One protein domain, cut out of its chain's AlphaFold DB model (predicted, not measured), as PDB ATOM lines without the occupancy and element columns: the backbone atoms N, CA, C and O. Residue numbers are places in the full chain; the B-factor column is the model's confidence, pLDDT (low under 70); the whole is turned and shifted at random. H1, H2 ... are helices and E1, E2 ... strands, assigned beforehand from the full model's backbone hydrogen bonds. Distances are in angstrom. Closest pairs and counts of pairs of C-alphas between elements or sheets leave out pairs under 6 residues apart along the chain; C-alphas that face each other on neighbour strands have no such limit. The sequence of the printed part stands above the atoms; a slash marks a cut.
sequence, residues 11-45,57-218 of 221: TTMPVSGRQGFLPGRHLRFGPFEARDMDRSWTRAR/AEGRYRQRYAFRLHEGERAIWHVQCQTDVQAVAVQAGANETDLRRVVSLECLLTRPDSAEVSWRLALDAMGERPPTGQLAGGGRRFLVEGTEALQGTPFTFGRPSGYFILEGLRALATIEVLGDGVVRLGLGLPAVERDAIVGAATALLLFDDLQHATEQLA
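This is residues 11 to 45 and 57 to 218 of the 221 residues of an uncharacterized protein of Gemmatimonadetes bacterium GWC2_71_9 (UniProt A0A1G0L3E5). One large antiparallel sheet curls like part of a barrel round a single long helix, H1, which runs through the middle. The edge strands E1 and E2 are apart, but the short stretch 28 to 29 pairs with one end of each, bridging the gap there; elsewhere the wall is open between them. The hairpin E4 and E5 reaches one end of the longest axis. The printed part has 197 residues, mostly strand by class, with eleven named strands E1 to E11 and then H1 along the chain; the sheet's order is E1, E11, E10, E9, E8, E7, E6, E5, E4, E3, E2. It is compact, with a radius of gyration of the C-alphas of 17.0 A and spans of 58 by 39 by 33 A.

E1, residues 11 to 16, is an edge strand of the twisted sheet. Its antiparallel neighbour is E11, residues 182 to 186, with N 13 and O 183 2.8 A apart, within hydrogen-bond range. E2, residues 32 to 43, is the other edge strand and bends by 59 degrees at residue 36. Residues 28 to 29 are paired, antiparallel, with residues 15 to 16 of E1 and with residues 32 to 33 of E2. E3, residues 60 to 71, is antiparallel to E2 at 164 degrees, with N 64 and O 40 at 2.9 A. From E3 a meander, each strand the antiparallel neighbour of the one before, runs through E4, residues 74 to 91, E5, residues 97 to 111, E6, residues 114 to 126, E7, residues 132 to 137, E8, residues 140 to 147, E9, residues 162 to 167, and E10, residues 170 to 176, to E11. Each two strands in turn form a hairpin. Across E3 and E4, N 65 and O 81 are 3.0 A apart; across E4 and E5, N 82 and O 106 are 2.8 A apart; across E9 and E10, N 163 and O 175 are 2.8 A apart. E6 bends by 59 degrees at residue 117. H1, residues 191 to 217, is on the sheet, which curls round it: two layers, a helix on one face of a sheet. Its closest C-alphas to E4 are those of Gly 199 and Trp 77, 6.8 A apart; to E10, those of Ala 201 and Ile 175, 6.4 A apart; to E6, those of Ala 200 and Leu 121, 6.6 A apart. E8 and H1 are near each other. In H1, 22 of 23 O i to N i+4 pairs are within hydrogen-bond range.

E1 begins at C-alpha 11, (162.132, 145.392, 209.963). E2 measures 31.9 A from first to last C-alpha, E3 35.8 A and E6 35.0 A. E4, the longest strand with 18 residues, spans 51.4 A and ends at C-alpha 91, (169.517, 130.407, 166.710); E5 spans 45.4 A. H1 spans 39.6 A and ends at C-alpha 217, (146.318, 131.777, 180.553).

The two C-alphas farthest apart are those of Glu 73 and Ala 94, 60.4 A. Residues 46 to 56 are cut out between E2 and E3, and C-alphas 45 and 57 are 11.0 A apart across the cut. The links E1 to E2 and E8 to E9 are long, with 15 and 14 residues. The mean pLDDT of the printed part is 89.2; under 70 are residue 20, residues 43 to 45, 57 to 59 and 150 to 153, residues 155 and 157, and residues 216 to 218.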
ATOM      1  N   THR A  11     163.548 145.561 209.650       93.12
ATOM      2  CA  THR A  11     162.132 145.392 209.963       93.12
ATOM      3  C   THR A  11     161.550 144.362 209.006       93.12
ATOM      4  O   THR A  11     161.509 144.588 207.797       93.12
ATOM      5  N   THR A  12     161.121 143.224 209.550       94.81
ATOM      6  CA  THR A  12     160.429 142.174 208.792       94.81
ATOM      7  C   THR A  12     158.937 142.478 208.761       94.81
ATOM      8  O   THR A  12     158.327 142.695 209.807       94.81
ATOM      9  N   MET A  13     158.356 142.499 207.567       96.50
ATOM     10  CA  MET A  13     156.964 142.859 207.331       96.50
ATOM     11  C   MET A  13     156.307 141.778 206.467       96.50
ATOM     12  O   MET A  13     156.590 141.705 205.269       96.50
ATOM     13  N   PRO A  14     155.448 140.929 207.054       96.38
ATOM     14  CA  PRO A  14     154.649 139.983 206.288       96.38
ATOM     15  C   PRO A  14     153.783 140.717 205.268       96.38
ATOM     16  O   PRO A  14     153.210 141.769 205.578       96.38
ATOM     17  N   VAL A  15     153.697 140.164 204.064       96.50
ATOM     18  CA  VAL A  15     152.832 140.687 203.011       96.50
ATOM     19  C   VAL A  15     151.446 140.052 203.145       96.50
ATOM     20  O   VAL A  15     151.283 138.918 203.582       96.50
ATOM     21  N   SER A  16     150.414 140.820 202.819       95.50
ATOM     22  CA  SER A  16     149.030 140.352 202.770       95.50
ATOM     23  C   SER A  16     148.290 141.009 201.610       95.50
ATOM     24  O   SER A  16     148.694 142.061 201.115       95.50
ATOM     25  N   GLY A  17     147.204 140.379 201.157       92.12
ATOM     26  CA  GLY A  17     146.367 140.940 200.094       92.12
ATOM     27  C   GLY A  17     147.033 140.976 198.715       92.12
ATOM     28  O   GLY A  17     146.696 141.839 197.912       92.12
ATOM     29  N   ARG A  18     147.936 140.027 198.423       84.81
ATOM     30  CA  ARG A  18     148.622 139.878 197.122       84.81
ATOM     31  C   ARG A  18     147.686 139.806 195.916       84.81
ATOM     32  O   ARG A  18     148.004 140.270 194.833       84.81
ATOM     33  N   GLN A  19     146.444 139.380 196.122       78.56
ATOM     34  CA  GLN A  19     145.372 139.516 195.131       78.56
ATOM     35  C   GLN A  19     144.914 140.979 194.939       78.56
ATOM     36  O   GLN A  19     143.724 141.230 194.772       78.56
ATOM     37  N   GLY A  20     145.826 141.954 194.990       68.25
ATOM     38  CA  GLY A  20     145.529 143.385 195.043       68.25
ATOM     39  C   GLY A  20     144.757 143.904 193.828       68.25
ATOM     40  O   GLY A  20     144.041 144.892 193.915       68.25
ATOM     41  N   PHE A  21     144.811 143.195 192.703       78.31
ATOM     42  CA  PHE A  21     144.006 143.530 191.530       78.31
ATOM     43  C   PHE A  21     142.523 143.143 191.652       78.31
ATOM     44  O   PHE A  21     141.730 143.522 190.791       78.31
ATOM     45  N   LEU A  22     142.131 142.374 192.674       79.75
ATOM     46  CA  LEU A  22     140.727 142.059 192.920       79.75
ATOM     47  C   LEU A  22     140.022 143.233 193.617       79.75
ATOM     48  O   LEU A  22     140.595 143.841 194.525       79.75
ATOM     49  N   PRO A  23     138.756 143.522 193.265       77.94
ATOM     50  CA  PRO A  23     137.987 144.574 193.919       77.94
ATOM     51  C   PRO A  23     137.986 144.433 195.449       77.94
ATOM     52  O   PRO A  23     137.689 143.365 195.985       77.94
ATOM     53  N   GLY A  24     138.317 145.518 196.153       78.94
ATOM     54  CA  GLY A  24     138.333 145.569 197.620       78.94
ATOM     55  C   GLY A  24     139.508 144.846 198.289       78.94
ATOM     56  O   GLY A  24     139.521 144.714 199.514       78.94
ATOM     57  N   ARG A  25     140.497 144.365 197.523       86.00
ATOM     58  CA  ARG A  25     141.752 143.837 198.062       86.00
ATOM     59  C   ARG A  25     142.852 144.881 197.924       86.00
ATOM     60  O   ARG A  25     143.009 145.505 196.884       86.00
ATOM     61  N   HIS A  26     143.621 145.046 198.992       92.25
ATOM     62  CA  HIS A  26     144.763 145.948 199.044       92.25
ATOM     63  C   HIS A  26     145.994 145.150 199.435       92.25
ATOM     64  O   HIS A  26     145.942 144.387 200.403       92.25
ATOM     65  N   LEU A  27     147.087 145.335 198.695       95.69
ATOM     66  CA  LEU A  27     148.374 144.774 199.081       95.69
ATOM     67  C   LEU A  27     148.917 145.582 200.259       95.69
ATOM     68  O   LEU A  27     148.966 146.813 200.200       95.69
ATOM     69  N   ARG A  28     149.311 144.896 201.332       97.31
ATOM     70  CA  ARG A  28     149.787 145.515 202.575       97.31
ATOM     71  C   ARG A  28     151.015 144.807 203.116       97.31
ATOM     72  O   ARG A  28     151.066 143.580 203.092       97.31
ATOM     73  N   PHE A  29     151.945 145.575 203.675       97.12
ATOM     74  CA  PHE A  29     153.031 145.063 204.510       97.12
ATOM     75  C   PHE A  29     153.510 146.148 205.480       97.12
ATOM     76  O   PHE A  29     153.805 147.278 205.090       97.12
ATOM     77  N   GLY A  30     153.577 145.811 206.770       95.75
ATOM     78  CA  GLY A  30     153.907 146.784 207.814       95.75
ATOM     79  C   GLY A  30     152.934 147.977 207.814       95.75
ATOM     80  O   GLY A  30     151.724 147.755 207.759       95.75
ATOM     81  N   PRO A  31     153.418 149.231 207.875       96.81
ATOM     82  CA  PRO A  31     152.566 150.420 207.816       96.81
ATOM     83  C   PRO A  31     152.146 150.800 206.385       96.81
ATOM     84  O   PRO A  31     151.469 151.816 206.206       96.81
ATOM     85  N   PHE A  32     152.578 150.033 205.377       98.06
ATOM     86  CA  PHE A  32     152.433 150.385 203.972       98.06
ATOM     87  C   PHE A  32     151.258 149.671 203.310       98.06
ATOM     88  O   PHE A  32     151.025 148.478 203.526       98.06
ATOM     89  N   GLU A  33     150.538 150.404 202.465       97.69
ATOM     90  CA  GLU A  33     149.372 149.906 201.740       97.69
ATOM     91  C   GLU A  33     149.340 150.434 200.302       97.69
ATOM     92  O   GLU A  33     149.456 151.639 200.070       97.69
ATOM     93  N   ALA A  34     149.127 149.538 199.338       97.00
ATOM     94  CA  ALA A  34     148.796 149.898 197.964       97.00
ATOM     95  C   ALA A  34     147.278 150.067 197.804       97.00
ATOM     96  O   ALA A  34     146.497 149.132 198.012       97.00
ATOM     97  N   ARG A  35     146.867 151.267 197.401       94.88
ATOM     98  CA  ARG A  35     145.483 151.675 197.130       94.88
ATOM     99  C   ARG A  35     145.320 152.067 195.663       94.88
ATOM    100  O   ARG A  35     146.305 152.206 194.938       94.88
ATOM    101  N   ASP A  36     144.067 152.253 195.245       92.69
ATOM    102  CA  ASP A  36     143.701 152.741 193.908       92.69
ATOM    103  C   ASP A  36     144.388 151.957 192.776       92.69
ATOM    104  O   ASP A  36     144.932 152.539 191.837       92.69
ATOM    105  N   MET A  37     144.425 150.627 192.909       92.88
ATOM    106  CA  MET A  37     145.072 149.762 191.928       92.88
ATOM    107  C   MET A  37     144.285 149.758 190.621       92.88
ATOM    108  O   MET A  37     143.121 149.363 190.584       92.88
ATOM    109  N   ASP A  38     144.955 150.158 189.547       91.94
ATOM    110  CA  ASP A  38     144.448 150.085 188.184       91.94
ATOM    111  C   ASP A  38     145.298 149.102 187.374       91.94
ATOM    112  O   ASP A  38     146.523 149.061 187.501       91.94
ATOM    113  N   ARG A  39     144.645 148.300 186.533       90.38
ATOM    114  CA  ARG A  39     145.283 147.323 185.650       90.38
ATOM    115  C   ARG A  39     144.666 147.434 184.271       90.38
ATOM    116  O   ARG A  39     143.483 147.164 184.082       90.38
ATOM    117  N   SER A  40     145.504 147.711 183.280       86.94
ATOM    118  CA  SER A  40     145.103 147.721 181.878       86.94
ATOM    119  C   SER A  40     145.944 146.748 181.060       86.94
ATOM    120  O   SER A  40     147.157 146.611 181.228       86.94
ATOM    121  N   TRP A  41     145.275 146.039 180.156       75.50
ATOM    122  CA  TRP A  41     145.906 145.104 179.234       75.50
ATOM    123  C   TRP A  41     145.917 145.690 177.832       75.50
ATOM    124  O   TRP A  41     144.939 146.282 177.380       75.50
ATOM    125  N   THR A  42     147.006 145.480 177.103       70.44
ATOM    126  CA  THR A  42     147.041 145.752 175.668       70.44
ATOM    127  C   THR A  42     147.690 144.564 174.979       70.44
ATOM    128  O   THR A  42     148.908 144.404 175.004       70.44
ATOM    129  N   ARG A  43     146.872 143.709 174.353       65.06
ATOM    130  CA  ARG A  43     147.389 142.678 173.446       65.06
ATOM    131  C   ARG A  43     147.947 143.381 172.212       65.06
ATOM    132  O   ARG A  43     147.198 144.074 171.519       65.06
ATOM    133  N   ALA A  44     149.241 143.237 171.941       59.66
ATOM    134  CA  ALA A  44     149.755 143.605 170.631       59.66
ATOM    135  C   ALA A  44     149.228 142.561 169.635       59.66
ATOM    136  O   ALA A  44     149.251 141.367 169.924       59.66
ATOM    137  N   ARG A  45     148.679 143.000 168.496       56.28
ATOM    138  CA  ARG A  45     148.223 142.079 167.445       56.28
ATOM    139  C   ARG A  45     149.405 141.226 166.985       56.28
ATOM    140  O   ARG A  45     150.410 141.792 166.558       56.28
ATOM    141  N   ALA A  57     156.085 132.871 165.435       51.50
ATOM    142  CA  ALA A  57     155.029 133.461 166.249       51.50
ATOM    143  C   ALA A  57     155.673 134.413 167.272       51.50
ATOM    144  O   ALA A  57     156.007 134.026 168.387       51.50
ATOM    145  N   GLU A  58     155.903 135.663 166.872       61.03
ATOM    146  CA  GLU A  58     156.356 136.722 167.775       61.03
ATOM    147  C   GLU A  58     155.160 137.241 168.587       61.03
ATOM    148  O   GLU A  58     154.502 138.224 168.241       61.03
ATOM    149  N   GLY A  59     154.839 136.540 169.676       68.31
ATOM    150  CA  GLY A  59     153.858 136.999 170.653       68.31
ATOM    151  C   GLY A  59     154.446 138.125 171.506       68.31
ATOM    152  O   GLY A  59     155.406 137.903 172.246       68.31
ATOM    153  N   ARG A  60     153.870 139.332 171.429       79.94
ATOM    154  CA  ARG A  60     154.182 140.445 172.340       79.94
ATOM    155  C   ARG A  60     152.982 140.769 173.217       79.94
ATOM    156  O   ARG A  60     151.948 141.243 172.744       79.94
ATOM    157  N   TYR A  61     153.158 140.607 174.518       84.00
ATOM    158  CA  TYR A  61     152.163 140.963 175.517       84.00
ATOM    159  C   TYR A  61     152.634 142.187 176.281       84.00
ATOM    160  O   TYR A  61     153.758 142.225 176.773       84.00
ATOM    161  N   ARG A  62     151.772 143.202 176.375       89.38
ATOM    162  CA  ARG A  62     152.026 144.379 177.197       89.38
ATOM    163  C   ARG A  62     150.938 144.520 178.239       89.38
ATOM    164  O   ARG A  62     149.745 144.529 177.923       89.38
ATOM    165  N   GLN A  63     151.362 144.700 179.477       90.94
ATOM    166  CA  GLN A  63     150.464 144.979 180.578       90.94
ATOM    167  C   GLN A  63     150.914 146.230 181.315       90.94
ATOM    168  O   GLN A  63     152.105 146.485 181.465       90.94
ATOM    169  N   ARG A  64     149.953 147.025 181.767       94.69
ATOM    170  CA  ARG A  64     150.190 148.213 182.576       94.69
ATOM    171  C   ARG A  64     149.431 148.088 183.880       94.69
ATOM    172  O   ARG A  64     148.341 147.515 183.921       94.69
ATOM    173  N   TYR A  65     150.014 148.616 184.938       95.25
ATOM    174  CA  TYR A  65     149.333 148.757 186.210       95.25
ATOM    175  C   TYR A  65     149.819 150.000 186.939       95.25
ATOM    176  O   TYR A  65     150.946 150.446 186.739       95.25
ATOM    177  N   ALA A  66     148.959 150.569 187.767       96.56
ATOM    178  CA  ALA A  66     149.282 151.717 188.593       96.56
ATOM    179  C   ALA A  66     148.677 151.548 189.983       96.56
ATOM    180  O   ALA A  66     147.696 150.828 190.152       96.56
ATOM    181  N   PHE A  67     149.278 152.192 190.977       96.75
ATOM    182  CA  PHE A  67     148.766 152.212 192.343       96.75
ATOM    183  C   PHE A  67     149.269 153.441 193.095       96.75
ATOM    184  O   PHE A  67     150.272 154.064 192.733       96.75
ATOM    185  N   ARG A  68     148.587 153.768 194.190       97.12
ATOM    186  CA  ARG A  68     149.056 154.741 195.173       97.12
ATOM    187  C   ARG A  68     149.550 154.016 196.406       97.12
ATOM    188  O   ARG A  68     148.841 153.190 196.969       97.12
ATOM    189  N   LEU A  69     150.763 154.328 196.827       97.75
ATOM    190  CA  LEU A  69     151.349 153.786 198.038       97.75
ATOM    191  C   LEU A  69     151.101 154.748 199.197       97.75
ATOM    192  O   LEU A  69     151.385 155.943 199.085       97.75
ATOM    193  N   HIS A  70     150.609 154.213 200.307       98.00
ATOM    194  CA  HIS A  70     150.315 154.948 201.528       98.00
ATOM    195  C   HIS A  70     151.135 154.421 202.710       98.00
ATOM    196  O   HIS A  70     151.419 153.229 202.779       98.00
ATOM    197  N   GLU A  71     151.475 155.308 203.647       97.38
ATOM    198  CA  GLU A  71     151.937 154.988 205.005       97.38
ATOM    199  C   GLU A  71     150.891 155.544 205.986       97.38
ATOM    200  O   GLU A  71     150.798 156.758 206.197       97.38
ATOM    201  N   GLY A  72     150.029 154.673 206.518       95.31
ATOM    202  CA  GLY A  72     148.788 155.107 207.174       95.31
ATOM    203  C   GLY A  72     147.879 155.874 206.202       95.31
ATOM    204  O   GLY A  72     147.585 155.394 205.112       95.31
ATOM    205  N   GLU A  73     147.461 157.090 206.561       95.06
ATOM    206  CA  GLU A  73     146.637 157.938 205.679       95.06
ATOM    207  C   GLU A  73     147.456 158.788 204.694       95.06
ATOM    208  O   GLU A  73     146.908 159.398 203.774       95.06
ATOM    209  N   ARG A  74     148.784 158.817 204.836       95.94
ATOM    210  CA  ARG A  74     149.659 159.644 204.003       95.94
ATOM    211  C   ARG A  74     150.003 158.930 202.699       95.94
ATOM    212  O   ARG A  74     150.696 157.917 202.729       95.94
ATOM    213  N   ALA A  75     149.607 159.492 201.558       96.31
ATOM    214  CA  ALA A  75     150.100 159.051 200.252       96.31
ATOM    215  C   ALA A  75     151.584 159.427 200.091       96.31
ATOM    216  O   ALA A  75     151.940 160.601 200.210       96.31
ATOM    217  N   ILE A  76     152.444 158.444 199.820       96.75
ATOM    218  CA  ILE A  76     153.897 158.636 199.680       96.75
ATOM    219  C   ILE A  76     154.368 158.555 198.225       96.75
ATOM    220  O   ILE A  76     155.225 159.344 197.827       96.75
ATOM    221  N   TRP A  77     153.765 157.684 197.410       97.50
ATOM    222  CA  TRP A  77     154.108 157.530 195.993       97.50
ATOM    223  C   TRP A  77     152.878 157.254 195.138       97.50
ATOM    224  O   TRP A  77     151.977 156.523 195.539       97.50
ATOM    225  N   HIS A  78     152.881 157.788 193.922       97.69
ATOM    226  CA  HIS A  78     152.099 157.259 192.814       97.69
ATOM    227  C   HIS A  78     153.044 156.455 191.926       97.69
ATOM    228  O   HIS A  78     154.079 156.972 191.504       97.69
ATOM    229  N   VAL A  79     152.710 155.191 191.690       98.06
ATOM    230  CA  VAL A  79     153.549 154.258 190.941       98.06
ATOM    231  C   VAL A  79     152.814 153.827 189.687       98.06
ATOM    232  O   VAL A  79     151.666 153.396 189.756       98.06
ATOM    233  N   GLN A  80     153.486 153.937 188.548       97.75
ATOM    234  CA  GLN A  80     152.989 153.505 187.249       97.75
ATOM    235  C   GLN A  80     153.987 152.533 186.652       97.75
ATOM    236  O   GLN A  80     155.155 152.873 186.501       97.75
ATOM    237  N   CYS A  81     153.527 151.341 186.307       97.81
ATOM    238  CA  CYS A  81     154.347 150.263 185.797       97.81
ATOM    239  C   CYS A  81     153.848 149.781 184.436       97.81
ATOM    240  O   CYS A  81     152.645 149.718 184.163       97.81
ATOM    241  N   GLN A  82     154.791 149.380 183.596       96.06
ATOM    242  CA  GLN A  82     154.566 148.652 182.362       96.06
ATOM    243  C   GLN A  82     155.442 147.405 182.372       96.06
ATOM    244  O   GLN A  82     156.626 147.471 182.682       96.06
ATOM    245  N   THR A  83     154.857 146.276 181.996       94.38
ATOM    246  CA  THR A  83     155.597 145.065 181.668       94.38
ATOM    247  C   THR A  83     155.388 144.708 180.205       94.38
ATOM    248  O   THR A  83     154.273 144.798 179.677       94.38
ATOM    249  N   ASP A  84     156.473 144.313 179.549       91.94
ATOM    250  CA  ASP A  84     156.454 143.735 178.215       91.94
ATOM    251  C   ASP A  84     157.019 142.309 178.290       91.94
ATOM    252  O   ASP A  84     158.116 142.098 178.808       91.94
ATOM    253  N   VAL A  85     156.282 141.347 177.736       88.56
ATOM    254  CA  VAL A  85     156.701 139.952 177.551       88.56
ATOM    255  C   VAL A  85     156.770 139.668 176.056       88.56
ATOM    256  O   VAL A  85     155.830 139.977 175.319       88.56
ATOM    257  N   GLN A  86     157.886 139.108 175.602       87.50
ATOM    258  CA  GLN A  86     158.149 138.792 174.198       87.50
ATOM    259  C   GLN A  86     158.712 137.377 174.076       87.50
ATOM    260  O   GLN A  86     159.533 136.976 174.895       87.50
ATOM    261  N   ALA A  87     158.302 136.635 173.050       84.19
ATOM    262  CA  ALA A  87     158.988 135.416 172.631       84.19
ATOM    263  C   ALA A  87     159.948 135.755 171.485       84.19
ATOM    264  O   ALA A  87     159.528 136.298 170.465       84.19
ATOM    265  N   VAL A  88     161.235 135.461 171.662       83.12
ATOM    266  CA  VAL A  88     162.289 135.754 170.688       83.12
ATOM    267  C   VAL A  88     162.918 134.449 170.222       83.12
ATOM    268  O   VAL A  88     163.402 133.663 171.034       83.12
ATOM    269  N   ALA A  89     162.939 134.228 168.911       81.94
ATOM    270  CA  ALA A  89     163.659 133.113 168.309       81.94
ATOM    271  C   ALA A  89     165.171 133.381 168.326       81.94
ATOM    272  O   ALA A  89     165.649 134.359 167.751       81.94
ATOM    273  N   VAL A  90     165.928 132.499 168.970       80.56
ATOM    274  CA  VAL A  90     167.388 132.539 169.050       80.56
ATOM    275  C   VAL A  90     167.948 131.311 168.345       80.56
ATOM    276  O   VAL A  90     167.547 130.182 168.610       80.56
ATOM    277  N   GLN A  91     168.884 131.513 167.421       81.25
ATOM    278  CA  GLN A  91     169.517 130.407 166.710       81.25
ATOM    279  C   GLN A  91     170.482 129.670 167.659       81.25
ATOM    280  O   GLN A  91     171.487 130.242 168.077       81.25
ATOM    281  N   ALA A  92     170.174 128.417 168.001       79.19
ATOM    282  CA  ALA A  92     170.969 127.579 168.907       79.19
ATOM    283  C   ALA A  92     171.981 126.679 168.168       79.19
ATOM    284  O   ALA A  92     172.932 126.181 168.766       79.19
ATOM    285  N   GLY A  93     171.826 126.516 166.851       79.62
ATOM    286  CA  GLY A  93     172.725 125.737 165.997       79.62
ATOM    287  C   GLY A  93     172.393 125.907 164.516       79.62
ATOM    288  O   GLY A  93     171.529 126.703 164.162       79.62
ATOM    289  N   ALA A  94     173.039 125.154 163.620       79.12
ATOM    290  CA  ALA A  94     172.824 125.303 162.172       79.12
ATOM    291  C   ALA A  94     171.352 125.094 161.744       79.12
ATOM    292  O   ALA A  94     170.885 125.780 160.839       79.12
ATOM    293  N   ASN A  95     170.611 124.225 162.445       81.06
ATOM    294  CA  ASN A  95     169.202 123.902 162.171       81.06
ATOM    295  C   ASN A  95     168.297 123.974 163.416       81.06
ATOM    296  O   ASN A  95     167.168 123.496 163.374       81.06
ATOM    297  N   GLU A  96     168.780 124.551 164.519       80.50
ATOM    298  CA  GLU A  96     168.049 124.596 165.788       80.50
ATOM    299  C   GLU A  96     167.711 126.043 166.151       80.50
ATOM    300  O   GLU A  96     168.585 126.917 166.170       80.50
ATOM    301  N   THR A  97     166.430 126.296 166.402       78.69
ATOM    302  CA  THR A  97     165.906 127.587 166.845       78.69
ATOM    303  C   THR A  97     165.262 127.378 168.212       78.69
ATOM    304  O   THR A  97     164.322 126.600 168.335       78.69
ATOM    305  N   ASP A  98     165.786 128.070 169.215       82.19
ATOM    306  CA  ASP A  98     165.300 128.080 170.590       82.19
ATOM    307  C   ASP A  98     164.413 129.315 170.798       82.19
ATOM    308  O   ASP A  98     164.770 130.421 170.380       82.19
ATOM    309  N   LEU A  99     163.243 129.150 171.409       81.12
ATOM    310  CA  LEU A  99     162.350 130.265 171.717       81.12
ATOM    311  C   LEU A  99     162.632 130.742 173.137       81.12
ATOM    312  O   LEU A  99     162.361 130.046 174.109       81.12
ATOM    313  N   ARG A 100     163.136 131.969 173.262       84.44
ATOM    314  CA  ARG A 100     163.436 132.576 174.556       84.44
ATOM    315  C   ARG A 100     162.405 133.618 174.926       84.44
ATOM    316  O   ARG A 100     162.148 134.556 174.173       84.44
ATOM    317  N   ARG A 101     161.863 133.489 176.132       87.31
ATOM    318  CA  ARG A 101     161.025 134.517 176.743       87.31
ATOM    319  C   ARG A 101     161.901 135.686 177.185       87.31
ATOM    320  O   ARG A 101     162.892 135.493 177.879       87.31
ATOM    321  N   VAL A 102     161.549 136.897 176.788       90.62
ATOM    322  CA  VAL A 102     162.140 138.141 177.284       90.62
ATOM    323  C   VAL A 102     161.061 138.869 178.061       90.62
ATOM    324  O   VAL A 102     159.972 139.109 177.537       90.62
ATOM    325  N   VAL A 103     161.353 139.201 179.313       92.44
ATOM    326  CA  VAL A 103     160.440 139.937 180.186       92.44
ATOM    327  C   VAL A 103     161.123 141.219 180.616       92.44
ATOM    328  O   VAL A 103     162.264 141.190 181.057       92.44
ATOM    329  N   SER A 104     160.410 142.333 180.516       95.31
ATOM    330  CA  SER A 104     160.856 143.619 181.046       95.31
ATOM    331  C   SER A 104     159.795 144.206 181.965       95.31
ATOM    332  O   SER A 104     158.589 143.982 181.780       95.31
ATOM    333  N   LEU A 105     160.251 144.945 182.970       97.19
ATOM    334  CA  LEU A 105     159.435 145.746 183.869       97.19
ATOM    335  C   LEU A 105     160.034 147.143 183.932       97.19
ATOM    336  O   LEU A 105     161.195 147.306 184.288       97.19
ATOM    337  N   GLU A 106     159.214 148.152 183.679       98.25
ATOM    338  CA  GLU A 106     159.563 149.543 183.915       98.25
ATOM    339  C   GLU A 106     158.506 150.180 184.802       98.25
ATOM    340  O   GLU A 106     157.323 150.146 184.474       98.25
ATOM    341  N   CYS A 107     158.925 150.800 185.900       98.56
ATOM    342  CA  CYS A 107     158.051 151.603 186.736       98.56
ATOM    343  C   CYS A 107     158.606 153.004 186.942       98.56
ATOM    344  O   CYS A 107     159.808 153.196 187.130       98.56
ATOM    345  N   LEU A 108     157.696 153.969 186.984       98.31
ATOM    346  CA  LEU A 108     157.935 155.333 187.417       98.31
ATOM    347  C   LEU A 108     157.213 155.558 188.747       98.31
ATOM    348  O   LEU A 108     156.008 155.337 188.852       98.31
ATOM    349  N   LEU A 109     157.959 155.998 189.753       98.31
ATOM    350  CA  LEU A 109     157.458 156.390 191.061       98.31
ATOM    351  C   LEU A 109     157.564 157.913 191.153       98.31
ATOM    352  O   LEU A 109     158.661 158.460 191.060       98.31
ATOM    353  N   THR A 110     156.444 158.602 191.346       97.69
ATOM    354  CA  THR A 110     156.387 160.068 191.498       97.69
ATOM    355  C   THR A 110     155.791 160.448 192.842       97.69
ATOM    356  O   THR A 110     154.778 159.860 193.244       97.69
ATOM    357  N   ARG A 111     156.380 161.424 193.540       95.00
ATOM    358  CA  ARG A 111     155.783 161.906 194.788       95.00
ATOM    359  C   ARG A 111     154.503 162.698 194.489       95.00
ATOM    360  O   ARG A 111     154.507 163.510 193.564       95.00
ATOM    361  N   PRO A 112     153.420 162.519 195.269       91.56
ATOM    362  CA  PRO A 112     152.177 163.268 195.062       91.56
ATOM    363  C   PRO A 112     152.337 164.789 195.204       91.56
ATOM    364  O   PRO A 112     151.620 165.543 194.556       91.56
ATOM    365  N   ASP A 113     153.267 165.231 196.052       91.25
ATOM    366  CA  ASP A 113     153.540 166.635 196.374       91.25
ATOM    367  C   ASP A 113     154.665 167.255 195.530       91.25
ATOM    368  O   ASP A 113     154.867 168.467 195.577       91.25
ATOM    369  N   SER A 114     155.405 166.457 194.755       87.94
ATOM    370  CA  SER A 114     156.503 166.952 193.924       87.94
ATOM    371  C   SER A 114     156.796 166.017 192.753       87.94
ATOM    372  O   SER A 114     157.382 164.947 192.918       87.94
ATOM    373  N   ALA A 115     156.451 166.460 191.543       79.12
ATOM    374  CA  ALA A 115     156.768 165.730 190.316       79.12
ATOM    375  C   ALA A 115     158.279 165.681 190.013       79.12
ATOM    376  O   ALA A 115     158.727 164.805 189.276       79.12
ATOM    377  N   GLU A 116     159.071 166.595 190.583       84.75
ATOM    378  CA  GLU A 116     160.528 166.633 190.399       84.75
ATOM    379  C   GLU A 116     161.232 165.482 191.127       84.75
ATOM    380  O   GLU A 116     162.275 164.998 190.682       84.75
ATOM    381  N   VAL A 117     160.646 164.996 192.226       88.12
ATOM    382  CA  VAL A 117     161.168 163.840 192.955       88.12
ATOM    383  C   VAL A 117     160.558 162.574 192.366       88.12
ATOM    384  O   VAL A 117     159.450 162.163 192.717       88.12
ATOM    385  N   SER A 118     161.317 161.944 191.470       96.00
ATOM    386  CA  SER A 118     160.931 160.691 190.828       96.00
ATOM    387  C   SER A 118     162.004 159.613 190.954       96.00
ATOM    388  O   SER A 118     163.203 159.899 191.037       96.00
ATOM    389  N   TRP A 119     161.549 158.363 190.975       98.19
ATOM    390  CA  TRP A 119     162.391 157.177 190.898       98.19
ATOM    391  C   TRP A 119     161.933 156.287 189.749       98.19
ATOM    392  O   TRP A 119     160.741 156.178 189.470       98.19
ATOM    393  N   ARG A 120     162.883 155.624 189.096       98.50
ATOM    394  CA  ARG A 120     162.632 154.641 188.048       98.50
ATOM    395  C   ARG A 120     163.137 153.279 188.492       98.50
ATOM    396  O   ARG A 120     164.316 153.145 188.809       98.50
ATOM    397  N   LEU A 121     162.251 152.292 188.474       98.75
ATOM    398  CA  LEU A 121     162.596 150.877 188.555       98.75
ATOM    399  C   LEU A 121     162.612 150.323 187.130       98.75
ATOM    400  O   LEU A 121     161.662 150.539 186.384       98.75
ATOM    401  N   ALA A 122     163.677 149.635 186.746       98.44
ATOM    402  CA  ALA A 122     163.765 148.943 185.467       98.44
ATOM    403  C   ALA A 122     164.397 147.570 185.686       98.44
ATOM    404  O   ALA A 122     165.450 147.502 186.320       98.44
ATOM    405  N   LEU A 123     163.761 146.512 185.190       97.94
ATOM    406  CA  LEU A 123     164.251 145.138 185.237       97.94
ATOM    407  C   LEU A 123     164.096 144.473 183.877       97.94
ATOM    408  O   LEU A 123     163.085 144.679 183.210       97.94
ATOM    409  N   ASP A 124     165.032 143.588 183.559       95.94
ATOM    410  CA  ASP A 124     164.979 142.715 182.397       95.94
ATOM    411  C   ASP A 124     165.327 141.271 182.792       95.94
ATOM    412  O   ASP A 124     166.174 141.018 183.653       95.94
ATOM    413  N   ALA A 125     164.678 140.318 182.133       93.19
ATOM    414  CA  ALA A 125     164.947 138.888 182.197       93.19
ATOM    415  C   ALA A 125     164.966 138.296 180.787       93.19
ATOM    416  O   ALA A 125     164.220 138.721 179.901       93.19
ATOM    417  N   MET A 126     165.799 137.273 180.593       87.69
ATOM    418  CA  MET A 126     165.859 136.493 179.360       87.69
ATOM    419  C   MET A 126     165.929 135.000 179.685       87.69
ATOM    420  O   MET A 126     166.803 134.561 180.437       87.69
ATOM    421  N   GLY A 127     165.047 134.229 179.054       85.56
ATOM    422  CA  GLY A 127     164.808 132.826 179.366       85.56
ATOM    423  C   GLY A 127     164.241 132.669 180.775       85.56
ATOM    424  O   GLY A 127     163.469 133.506 181.235       85.56
ATOM    425  N   GLU A 128     164.696 131.627 181.464       82.94
ATOM    426  CA  GLU A 128     164.288 131.294 182.839       82.94
ATOM    427  C   GLU A 128     165.017 132.111 183.917       82.94
ATOM    428  O   GLU A 128     164.820 131.900 185.106       82.94
ATOM    429  N   ARG A 129     165.902 133.040 183.531       88.50
ATOM    430  CA  ARG A 129     166.704 133.780 184.511       88.50
ATOM    431  C   ARG A 129     165.837 134.757 185.307       88.50
ATOM    432  O   ARG A 129     165.028 135.464 184.700       88.50
ATOM    433  N   PRO A 130     166.084 134.915 186.619       91.12
ATOM    434  CA  PRO A 130     165.419 135.940 187.403       91.12
ATOM    435  C   PRO A 130     165.660 137.346 186.841       91.12
ATOM    436  O   PRO A 130     166.775 137.640 186.398       91.12
ATOM    437  N   PRO A 131     164.651 138.233 186.879       94.31
ATOM    438  CA  PRO A 131     164.811 139.609 186.433       94.31
ATOM    439  C   PRO A 131     165.866 140.363 187.240       94.31
ATOM    440  O   PRO A 131     165.911 140.272 188.466       94.31
ATOM    441  N   THR A 132     166.688 141.151 186.554       97.06
ATOM    442  CA  THR A 132     167.716 142.001 187.174       97.06
ATOM    443  C   THR A 132     167.682 143.399 186.574       97.06
ATOM    444  O   THR A 132     167.231 143.585 185.445       97.06
ATOM    445  N   GLY A 133     168.135 144.400 187.321       98.12
ATOM    446  CA  GLY A 133     168.171 145.777 186.847       98.12
ATOM    447  C   GLY A 133     168.418 146.771 187.971       98.12
ATOM    448  O   GLY A 133     169.276 146.542 188.817       98.12
ATOM    449  N   GLN A 134     167.724 147.907 187.977       98.44
ATOM    450  CA  GLN A 134     168.047 149.005 188.888       98.44
ATOM    451  C   GLN A 134     166.837 149.825 189.336       98.44
ATOM    452  O   GLN A 134     165.880 150.022 188.588       98.44
ATOM    453  N   LEU A 135     166.948 150.383 190.539       98.75
ATOM    454  CA  LEU A 135     166.099 151.439 191.079       98.75
ATOM    455  C   LEU A 135     166.937 152.722 191.176       98.75
ATOM    456  O   LEU A 135     167.946 152.745 191.875       98.75
ATOM    457  N   ALA A 136     166.560 153.786 190.472       98.31
ATOM    458  CA  ALA A 136     167.355 155.016 190.404       98.31
ATOM    459  C   ALA A 136     166.504 156.282 190.543       98.31
ATOM    460  O   ALA A 136     165.420 156.361 189.973       98.31
ATOM    461  N   GLY A 137     167.014 157.284 191.257       97.19
ATOM    462  CA  GLY A 137     166.332 158.555 191.513       97.19
ATOM    463  C   GLY A 137     167.145 159.441 192.453       97.19
ATOM    464  O   GLY A 137     167.983 158.949 193.204       97.19
ATOM    465  N   GLY A 138     166.967 160.764 192.378       90.94
ATOM    466  CA  GLY A 138     167.651 161.708 193.279       90.94
ATOM    467  C   GLY A 138     169.187 161.606 193.288       90.94
ATOM    468  O   GLY A 138     169.804 161.805 194.329       90.94
ATOM    469  N   GLY A 139     169.808 161.232 192.162       95.31
ATOM    470  CA  GLY A 139     171.262 161.018 192.061       95.31
ATOM    471  C   GLY A 139     171.772 159.702 192.666       95.31
ATOM    472  O   GLY A 139     172.975 159.452 192.655       95.31
ATOM    473  N   ARG A 140     170.878 158.847 193.169       97.44
ATOM    474  CA  ARG A 140     171.181 157.536 193.752       97.44
ATOM    475  C   ARG A 140     170.796 156.429 192.767       97.44
ATOM    476  O   ARG A 140     169.907 156.600 191.928       97.44
ATOM    477  N   ARG A 141     171.469 155.284 192.869       98.19
ATOM    478  CA  ARG A 141     171.168 154.077 192.093       98.19
ATOM    479  C   ARG A 141     171.389 152.850 192.964       98.19
ATOM    480  O   ARG A 141     172.460 152.696 193.542       98.19
ATOM    481  N   PHE A 142     170.392 151.982 192.994       98.44
ATOM    482  CA  PHE A 142     170.418 150.698 193.675       98.44
ATOM    483  C   PHE A 142     170.282 149.587 192.642       98.44
ATOM    484  O   PHE A 142     169.501 149.705 191.695       98.44
ATOM    485  N   LEU A 143     171.054 148.523 192.818       98.31
ATOM    486  CA  LEU A 143     170.946 147.317 192.011       98.31
ATOM    487  C   LEU A 143     169.738 146.515 192.496       98.31
ATOM    488  O   LEU A 143     169.479 146.457 193.697       98.31
ATOM    489  N   VAL A 144     168.993 145.920 191.575       98.12
ATOM    490  CA  VAL A 144     167.873 145.038 191.897       98.12
ATOM    491  C   VAL A 144     168.140 143.681 191.269       98.12
ATOM    492  O   VAL A 144     168.277 143.582 190.051       98.12
ATOM    493  N   GLU A 145     168.226 142.642 192.094       96.19
ATOM    494  CA  GLU A 145     168.566 141.287 191.659       96.19
ATOM    495  C   GLU A 145     167.462 140.310 192.043       96.19
ATOM    496  O   GLU A 145     167.182 140.120 193.226       96.19
ATOM    497  N   GLY A 146     166.839 139.672 191.056       94.31
ATOM    498  CA  GLY A 146     165.989 138.512 191.288       94.31
ATOM    499  C   GLY A 146     166.808 137.307 191.758       94.31
ATOM    500  O   GLY A 146     167.973 137.139 191.392       94.31
ATOM    501  N   THR A 147     166.192 136.443 192.555       91.62
ATOM    502  CA  THR A 147     166.799 135.203 193.055       91.62
ATOM    503  C   THR A 147     165.827 134.039 192.920       91.62
ATOM    504  O   THR A 147     164.620 134.232 192.996       91.62
ATOM    505  N   GLU A 148     166.364 132.836 192.733       88.00
ATOM    506  CA  GLU A 148     165.649 131.546 192.800       88.00
ATOM    507  C   GLU A 148     165.840 130.839 194.146       88.00
ATOM    508  O   GLU A 148     165.167 129.853 194.455       88.00
ATOM    509  N   ALA A 149     166.802 131.305 194.946       80.88
ATOM    510  CA  ALA A 149     167.104 130.726 196.242       80.88
ATOM    511  C   ALA A 149     166.064 131.177 197.269       80.88
ATOM    512  O   ALA A 149     165.780 132.374 197.391       80.88
ATOM    513  N   LEU A 150     165.514 130.234 198.029       68.81
ATOM    514  CA  LEU A 150     164.744 130.557 199.225       68.81
ATOM    515  C   LEU A 150     165.697 130.715 200.409       68.81
ATOM    516  O   LEU A 150     166.609 129.906 200.610       68.81
ATOM    517  N   GLN A 151     165.467 131.759 201.200       65.81
ATOM    518  CA  GLN A 151     166.278 132.057 202.372       65.81
ATOM    519  C   GLN A 151     166.361 130.839 203.309       65.81
ATOM    520  O   GLN A 151     165.346 130.239 203.656       65.81
ATOM    521  N   GLY A 152     167.577 130.493 203.741       64.62
ATOM    522  CA  GLY A 152     167.806 129.401 204.691       64.62
ATOM    523  C   GLY A 152     167.658 127.999 204.098       64.62
ATOM    524  O   GLY A 152     167.634 127.028 204.851       64.62
ATOM    525  N   THR A 153     167.573 127.868 202.770       63.12
ATOM    526  CA  THR A 153     167.517 126.561 202.109       63.12
ATOM    527  C   THR A 153     168.543 126.454 200.978       63.12
ATOM    528  O   THR A 153     168.801 127.438 200.287       63.12
ATOM    529  N   PRO A 154     169.119 125.262 200.742       70.94
ATOM    530  CA  PRO A 154     169.981 125.019 199.588       70.94
ATOM    531  C   PRO A 154     169.185 124.799 198.288       70.94
ATOM    532  O   PRO A 154     169.782 124.545 197.245       70.94
ATOM    533  N   PHE A 155     167.850 124.839 198.345       69.81
ATOM    534  CA  PHE A 155     166.990 124.556 197.204       69.81
ATOM    535  C   PHE A 155     166.812 125.806 196.339       69.81
ATOM    536  O   PHE A 155     166.438 126.873 196.829       69.81
ATOM    537  N   THR A 156     167.051 125.655 195.038       72.06
ATOM    538  CA  THR A 156     166.661 126.633 194.023       72.06
ATOM    539  C   THR A 156     165.317 126.225 193.444       72.06
ATOM    540  O   THR A 156     165.105 125.066 193.083       72.06
ATOM    541  N   PHE A 157     164.398 127.176 193.355       66.00
ATOM    542  CA  PHE A 157     163.177 126.984 192.588       66.00
ATOM    543  C   PHE A 157     163.489 127.269 191.120       66.00
ATOM    544  O   PHE A 157     164.219 128.203 190.829       66.00
ATOM    545  N   GLY A 158     162.917 126.517 190.179       73.19
ATOM    546  CA  GLY A 158     163.030 126.832 188.744       73.19
ATOM    547  C   GLY A 158     162.278 128.107 188.328       73.19
ATOM    548  O   GLY A 158     161.833 128.197 187.195       73.19
ATOM    549  N   ARG A 159     162.036 129.028 189.269       76.31
ATOM    550  CA  ARG A 159     161.349 130.309 189.097       76.31
ATOM    551  C   ARG A 159     161.837 131.309 190.152       76.31
ATOM    552  O   ARG A 159     162.264 130.876 191.230       76.31
ATOM    553  N   PRO A 160     161.703 132.626 189.912       82.06
ATOM    554  CA  PRO A 160     162.037 133.641 190.905       82.06
ATOM    555  C   PRO A 160     161.296 133.413 192.235       82.06
ATOM    556  O   PRO A 160     160.074 133.296 192.272       82.06
ATOM    557  N   SER A 161     162.042 133.340 193.336       89.50
ATOM    558  CA  SER A 161     161.548 133.240 194.715       89.50
ATOM    559  C   SER A 161     161.546 134.591 195.436       89.50
ATOM    560  O   SER A 161     160.893 134.748 196.473       89.50
ATOM    561  N   GLY A 162     162.255 135.585 194.895       93.69
ATOM    562  CA  GLY A 162     162.333 136.913 195.482       93.69
ATOM    563  C   GLY A 162     163.274 137.869 194.758       93.69
ATOM    564  O   GLY A 162     163.767 137.584 193.667       93.69
ATOM    565  N   TYR A 163     163.530 139.004 195.406       95.38
ATOM    566  CA  TYR A 163     164.395 140.076 194.928       95.38
ATOM    567  C   TYR A 163     165.237 140.668 196.061       95.38
ATOM    568  O   TYR A 163     164.785 140.785 197.203       95.38
ATOM    569  N   PHE A 164     166.432 141.129 195.716       95.88
ATOM    570  CA  PHE A 164     167.289 141.968 196.542       95.88
ATOM    571  C   PHE A 164     167.351 143.373 195.962       95.88
ATOM    572  O   PHE A 164     167.461 143.533 194.751       95.88
ATOM    573  N   ILE A 165     167.324 144.389 196.823       97.44
ATOM    574  CA  ILE A 165     167.678 145.763 196.451       97.44
ATOM    575  C   ILE A 165     168.980 146.094 197.170       97.44
ATOM    576  O   ILE A 165     169.021 146.037 198.397       97.44
ATOM    577  N   LEU A 166     170.034 146.406 196.420       96.81
ATOM    578  CA  LEU A 166     171.410 146.503 196.901       96.81
ATOM    579  C   LEU A 166     172.019 147.884 196.624       96.81
ATOM    580  O   LEU A 166     171.808 148.488 195.572       96.81
ATOM    581  N   GLU A 167     172.860 148.347 197.543       95.81
ATOM    582  CA  GLU A 167     173.802 149.446 197.349       95.81
ATOM    583  C   GLU A 167     175.230 148.901 197.468       95.81
ATOM    584  O   GLU A 167     175.720 148.593 198.558       95.81
ATOM    585  N   GLY A 168     175.897 148.724 196.325       93.81
ATOM    586  CA  GLY A 168     177.131 147.943 196.273       93.81
ATOM    587  C   GLY A 168     176.860 146.501 196.707       93.81
ATOM    588  O   GLY A 168     176.026 145.829 196.111       93.81
ATOM    589  N   LEU A 169     177.538 146.041 197.760       90.12
ATOM    590  CA  LEU A 169     177.325 144.711 198.353       90.12
ATOM    591  C   LEU A 169     176.343 144.723 199.533       90.12
ATOM    592  O   LEU A 169     176.029 143.673 200.089       90.12
ATOM    593  N   ARG A 170     175.869 145.900 199.949       91.81
ATOM    594  CA  ARG A 170     174.961 146.033 201.084       91.81
ATOM    595  C   ARG A 170     173.525 145.866 200.611       91.81
ATOM    596  O   ARG A 170     173.044 146.666 199.813       91.81
ATOM    597  N   ALA A 171     172.811 144.895 201.166       93.31
ATOM    598  CA  ALA A 171     171.374 144.818 200.963       93.31
ATOM    599  C   ALA A 171     170.659 145.983 201.672       93.31
ATOM    600  O   ALA A 171     170.951 146.326 202.813       93.31
ATOM    601  N   LEU A 172     169.721 146.621 200.984       96.06
ATOM    602  CA  LEU A 172     168.820 147.629 201.541       96.06
ATOM    603  C   LEU A 172     167.428 147.044 201.774       96.06
ATOM    604  O   LEU A 172     166.735 147.457 202.703       96.06
ATOM    605  N   ALA A 173     167.028 146.073 200.952       96.56
ATOM    606  CA  ALA A 173     165.796 145.325 201.134       96.56
ATOM    607  C   ALA A 173     165.891 143.907 200.569       96.56
ATOM    608  O   ALA A 173     166.629 143.656 199.613       96.56
ATOM    609  N   THR A 174     165.085 143.011 201.133       95.12
ATOM    610  CA  THR A 174     164.790 141.693 200.566       95.12
ATOM    611  C   THR A 174     163.281 141.554 200.396       95.12
ATOM    612  O   THR A 174     162.514 141.941 201.281       95.12
ATOM    613  N   ILE A 175     162.853 141.011 199.264       95.81
ATOM    614  CA  ILE A 175     161.448 140.831 198.912       95.81
ATOM    615  C   ILE A 175     161.252 139.361 198.573       95.81
ATOM    616  O   ILE A 175     161.781 138.890 197.575       95.81
ATOM    617  N   GLU A 176     160.509 138.638 199.395       93.94
ATOM    618  CA  GLU A 176     160.111 137.259 199.135       93.94
ATOM    619  C   GLU A 176     158.734 137.250 198.473       93.94
ATOM    620  O   GLU A 176     157.799 137.882 198.973       93.94
ATOM    621  N   VAL A 177     158.617 136.535 197.352       92.56
ATOM    622  CA  VAL A 177     157.383 136.454 196.554       92.56
ATOM    623  C   VAL A 177     156.752 135.060 196.587       92.56
ATOM    624  O   VAL A 177     155.843 134.762 195.818       92.56
ATOM    625  N   LEU A 178     157.192 134.181 197.488       88.12
ATOM    626  CA  LEU A 178     156.577 132.868 197.687       88.12
ATOM    627  C   LEU A 178     155.487 132.921 198.763       88.12
ATOM    628  O   LEU A 178     155.611 133.616 199.770       88.12
ATOM    629  N   GLY A 179     154.400 132.173 198.542       88.38
ATOM    630  CA  GLY A 179     153.242 132.163 199.438       88.38
ATOM    631  C   GLY A 179     152.655 133.566 199.625       88.38
ATOM    632  O   GLY A 179     152.410 134.280 198.651       88.38
ATOM    633  N   ASP A 180     152.469 133.967 200.880       88.31
ATOM    634  CA  ASP A 180     151.988 135.310 201.215       88.31
ATOM    635  C   ASP A 180     153.055 136.396 201.032       88.31
ATOM    636  O   ASP A 180     152.688 137.554 200.864       88.31
ATOM    637  N   GLY A 181     154.341 136.029 200.969       92.56
ATOM    638  CA  GLY A 181     155.470 136.936 200.786       92.56
ATOM    639  C   GLY A 181     155.900 137.680 202.055       92.56
ATOM    640  O   GLY A 181     155.173 137.791 203.047       92.56
ATOM    641  N   VAL A 182     157.120 138.216 202.029       95.06
ATOM    642  CA  VAL A 182     157.714 138.980 203.136       95.06
ATOM    643  C   VAL A 182     158.604 140.080 202.571       95.06
ATOM    644  O   VAL A 182     159.431 139.832 201.699       95.06
ATOM    645  N   VAL A 183     158.493 141.292 203.111       95.94
ATOM    646  CA  VAL A 183     159.436 142.383 202.832       95.94
ATOM    647  C   VAL A 183     160.290 142.623 204.067       95.94
ATOM    648  O   VAL A 183     159.769 142.833 205.164       95.94
ATOM    649  N   ARG A 184     161.612 142.626 203.905       95.69
ATOM    650  CA  ARG A 184     162.553 143.048 204.948       95.69
ATOM    651  C   ARG A 184     163.244 144.320 204.492       95.69
ATOM    652  O   ARG A 184     163.814 144.347 203.406       95.69
ATOM    653  N   LEU A 185     163.209 145.359 205.320       96.06
ATOM    654  CA  LEU A 185     163.923 146.611 205.064       96.06
ATOM    655  C   LEU A 185     165.109 146.747 206.007       96.06
ATOM    656  O   LEU A 185     164.969 146.531 207.212       96.06
ATOM    657  N   GLY A 186     166.253 147.156 205.467       94.19
ATOM    658  CA  GLY A 186     167.413 147.535 206.260       94.19
ATOM    659  C   GLY A 186     167.113 148.735 207.160       94.19
ATOM    660  O   GLY A 186     166.325 149.619 206.822       94.19
ATOM    661  N   LEU A 187     167.749 148.771 208.329       92.12
ATOM    662  CA  LEU A 187     167.616 149.887 209.266       92.12
ATOM    663  C   LEU A 187     168.384 151.133 208.794       92.12
ATOM    664  O   LEU A 187     169.395 151.042 208.094       92.12
ATOM    665  N   GLY A 188     167.923 152.306 209.237       92.25
ATOM    666  CA  GLY A 188     168.625 153.580 209.042       92.25
ATOM    667  C   GLY A 188     168.571 154.144 207.620       92.25
ATOM    668  O   GLY A 188     169.374 155.011 207.287       92.25
ATOM    669  N   LEU A 189     167.649 153.666 206.781       94.75
ATOM    670  CA  LEU A 189     167.420 154.234 205.453       94.75
ATOM    671  C   LEU A 189     166.863 155.666 205.570       94.75
ATOM    672  O   LEU A 189     165.909 155.882 206.327       94.75
ATOM    673  N   PRO A 190     167.392 156.643 204.807       95.88
ATOM    674  CA  PRO A 190     166.766 157.955 204.675       95.88
ATOM    675  C   PRO A 190     165.312 157.821 204.210       95.88
ATOM    676  O   PRO A 190     165.015 156.981 203.363       95.88
ATOM    677  N   ALA A 191     164.406 158.664 204.715       94.56
ATOM    678  CA  ALA A 191     162.966 158.525 204.462       94.56
ATOM    679  C   ALA A 191     162.613 158.452 202.964       94.56
ATOM    680  O   ALA A 191     161.844 157.590 202.558       94.56
ATOM    681  N   VAL A 192     163.230 159.297 202.129       94.69
ATOM    682  CA  VAL A 192     162.993 159.301 200.673       94.69
ATOM    683  C   VAL A 192     163.410 157.978 200.023       94.69
ATOM    684  O   VAL A 192     162.689 157.458 199.176       94.69
ATOM    685  N   GLU A 193     164.553 157.420 200.426       96.69
ATOM    686  CA  GLU A 193     165.064 156.151 199.896       96.69
ATOM    687  C   GLU A 193     164.225 154.977 200.387       96.69
ATOM    688  O   GLU A 193     163.820 154.135 199.590       96.69
ATOM    689  N   ARG A 194     163.898 154.960 201.683       97.06
ATOM    690  CA  ARG A 194     162.998 153.980 202.295       97.06
ATOM    691  C   ARG A 194     161.671 153.931 201.547       97.06
ATOM    692  O   ARG A 194     161.243 152.856 201.139       97.06
ATOM    693  N   ASP A 195     161.041 155.082 201.342       97.19
ATOM    694  CA  ASP A 195     159.729 155.155 200.710       97.19
ATOM    695  C   ASP A 195     159.813 154.698 199.237       97.19
ATOM    696  O   ASP A 195     158.926 153.986 198.765       97.19
ATOM    697  N   ALA A 196     160.883 155.052 198.508       97.50
ATOM    698  CA  ALA A 196     161.102 154.593 197.131       97.50
ATOM    699  C   ALA A 196     161.340 153.075 197.046       97.50
ATOM    700  O   ALA A 196     160.792 152.407 196.168       97.50
ATOM    701  N   ILE A 197     162.109 152.515 197.985       98.19
ATOM    702  CA  ILE A 197     162.358 151.072 198.111       98.19
ATOM    703  C   ILE A 197     161.054 150.322 198.402       98.19
ATOM    704  O   ILE A 197     160.800 149.287 197.791       98.19
ATOM    705  N   VAL A 198     160.191 150.850 199.273       98.25
ATOM    706  CA  VAL A 198     158.852 150.292 199.538       98.25
ATOM    707  C   VAL A 198     157.977 150.340 198.282       98.25
ATOM    708  O   VAL A 198     157.298 149.361 197.964       98.25
ATOM    709  N   GLY A 199     158.014 151.446 197.530       98.19
ATOM    710  CA  GLY A 199     157.328 151.565 196.240       98.19
ATOM    711  C   GLY A 199     157.785 150.512 195.235       98.19
ATOM    712  O   GLY A 199     156.953 149.839 194.626       98.19
ATOM    713  N   ALA A 200     159.098 150.312 195.119       98.56
ATOM    714  CA  ALA A 200     159.673 149.283 194.266       98.56
ATOM    715  C   ALA A 200     159.294 147.871 194.742       98.56
ATOM    716  O   ALA A 200     158.830 147.073 193.936       98.56
ATOM    717  N   ALA A 201     159.396 147.575 196.040       98.25
ATOM    718  CA  ALA A 201     159.002 146.283 196.607       98.25
ATOM    719  C   ALA A 201     157.531 145.948 196.312       98.25
ATOM    720  O   ALA A 201     157.217 144.837 195.894       98.25
ATOM    721  N   THR A 202     156.640 146.934 196.449       97.81
ATOM    722  CA  THR A 202     155.218 146.781 196.106       97.81
ATOM    723  C   THR A 202     155.034 146.486 194.617       97.81
ATOM    724  O   THR A 202     154.283 145.583 194.251       97.81
ATOM    725  N   ALA A 203     155.748 147.209 193.748       97.50
ATOM    726  CA  ALA A 203     155.702 146.976 192.310       97.50
ATOM    727  C   ALA A 203     156.182 145.567 191.931       97.50
ATOM    728  O   ALA A 203     155.570 144.956 191.058       97.50
ATOM    729  N   LEU A 204     157.219 145.048 192.596       96.94
ATOM    730  CA  LEU A 204     157.770 143.707 192.368       96.94
ATOM    731  C   LEU A 204     156.824 142.592 192.819       96.94
ATOM    732  O   LEU A 204     156.657 141.616 192.094       96.94
ATOM    733  N   LEU A 205     156.172 142.752 193.974       95.75
ATOM    734  CA  LEU A 205     155.161 141.802 194.453       95.75
ATOM    735  C   LEU A 205     153.992 141.696 193.466       95.75
ATOM    736  O   LEU A 205     153.608 140.598 193.072       95.75
ATOM    737  N   LEU A 206     153.479 142.843 193.010       94.31
ATOM    738  CA  LEU A 206     152.413 142.876 192.011       94.31
ATOM    739  C   LEU A 206     152.881 142.306 190.670       94.31
ATOM    740  O   LEU A 206     152.132 141.585 190.021       94.31
ATOM    741  N   PHE A 207     154.107 142.607 190.243       93.56
ATOM    742  CA  PHE A 207     154.676 142.067 189.011       93.56
ATOM    743  C   PHE A 207     154.739 140.534 189.027       93.56
ATOM    744  O   PHE A 207     154.362 139.910 188.035       93.56
ATOM    745  N   ASP A 208     155.137 139.933 190.148       91.19
ATOM    746  CA  ASP A 208     155.155 138.479 190.319       91.19
ATOM    747  C   ASP A 208     153.753 137.861 190.175       91.19
ATOM    748  O   ASP A 208     153.564 136.902 189.424       91.19
ATOM    749  N   ASP A 209     152.736 138.466 190.796       87.69
ATOM    750  CA  ASP A 209     151.345 138.002 190.679       87.69
ATOM    751  C   ASP A 209     150.842 138.048 189.221       87.69
ATOM    752  O   ASP A 209     150.065 137.199 188.774       87.69
ATOM    753  N   LEU A 210     151.309 139.032 188.447       86.62
ATOM    754  CA  LEU A 210     150.966 139.191 187.034       86.62
ATOM    755  C   LEU A 210     151.634 138.151 186.132       86.62
ATOM    756  O   LEU A 210     150.993 137.675 185.187       86.62
ATOM    757  N   GLN A 211     152.892 137.795 186.406       83.75
ATOM    758  CA  GLN A 211     153.590 136.745 185.661       83.75
ATOM    759  C   GLN A 211     152.887 135.396 185.853       83.75
ATOM    760  O   GLN A 211     152.543 134.748 184.863       83.75
ATOM    761  N   HIS A 212     152.534 135.052 187.096       80.56
ATOM    762  CA  HIS A 212     151.802 133.822 187.415       80.56
ATOM    763  C   HIS A 212     150.421 133.753 186.746       80.56
ATOM    764  O   HIS A 212     150.031 132.715 186.211       80.56
ATOM    765  N   ALA A 213     149.674 134.862 186.729       76.88
ATOM    766  CA  ALA A 213     148.373 134.907 186.062       76.88
ATOM    767  C   ALA A 213     148.483 134.740 184.535       76.88
ATOM    768  O   ALA A 213     147.570 134.208 183.906       76.88
ATOM    769  N   THR A 214     149.577 135.209 183.930       74.06
ATOM    770  CA  THR A 214     149.799 135.107 182.479       74.06
ATOM    771  C   THR A 214     150.152 133.678 182.070       74.06
ATOM    772  O   THR A 214     149.634 133.196 181.067       74.06
ATOM    773  N   GLU A 215     150.958 132.978 182.869       72.25
ATOM    774  CA  GLU A 215     151.314 131.570 182.635       72.25
ATOM    775  C   GLU A 215     150.092 130.648 182.676       72.25
ATOM    776  O   GLU A 215     149.939 129.789 181.817       72.25
ATOM    777  N   GLN A 216     149.152 130.883 183.595       65.81
ATOM    778  CA  GLN A 216     147.901 130.113 183.656       65.81
ATOM    779  C   GLN A 216     146.988 130.316 182.436       65.81
ATOM    780  O   GLN A 216     146.143 129.468 182.151       65.81
ATOM    781  N   LEU A 217     147.122 131.444 181.732       59.16
ATOM    782  CA  LEU A 217     146.318 131.777 180.553       59.16
ATOM    783  C   LEU A 217     146.933 131.281 179.239       59.16
ATOM    784  O   LEU A 217     146.260 131.358 178.211       59.16
ATOM    785  N   ALA A 218     148.167 130.777 179.264       55.97
ATOM    786  CA  ALA A 218     148.841 130.162 178.127       55.97
ATOM    787  C   ALA A 218     148.909 128.632 178.323       55.97
ATOM    788  O   ALA A 218     149.987 128.112 178.606       55.97
TER     789      ALA A 218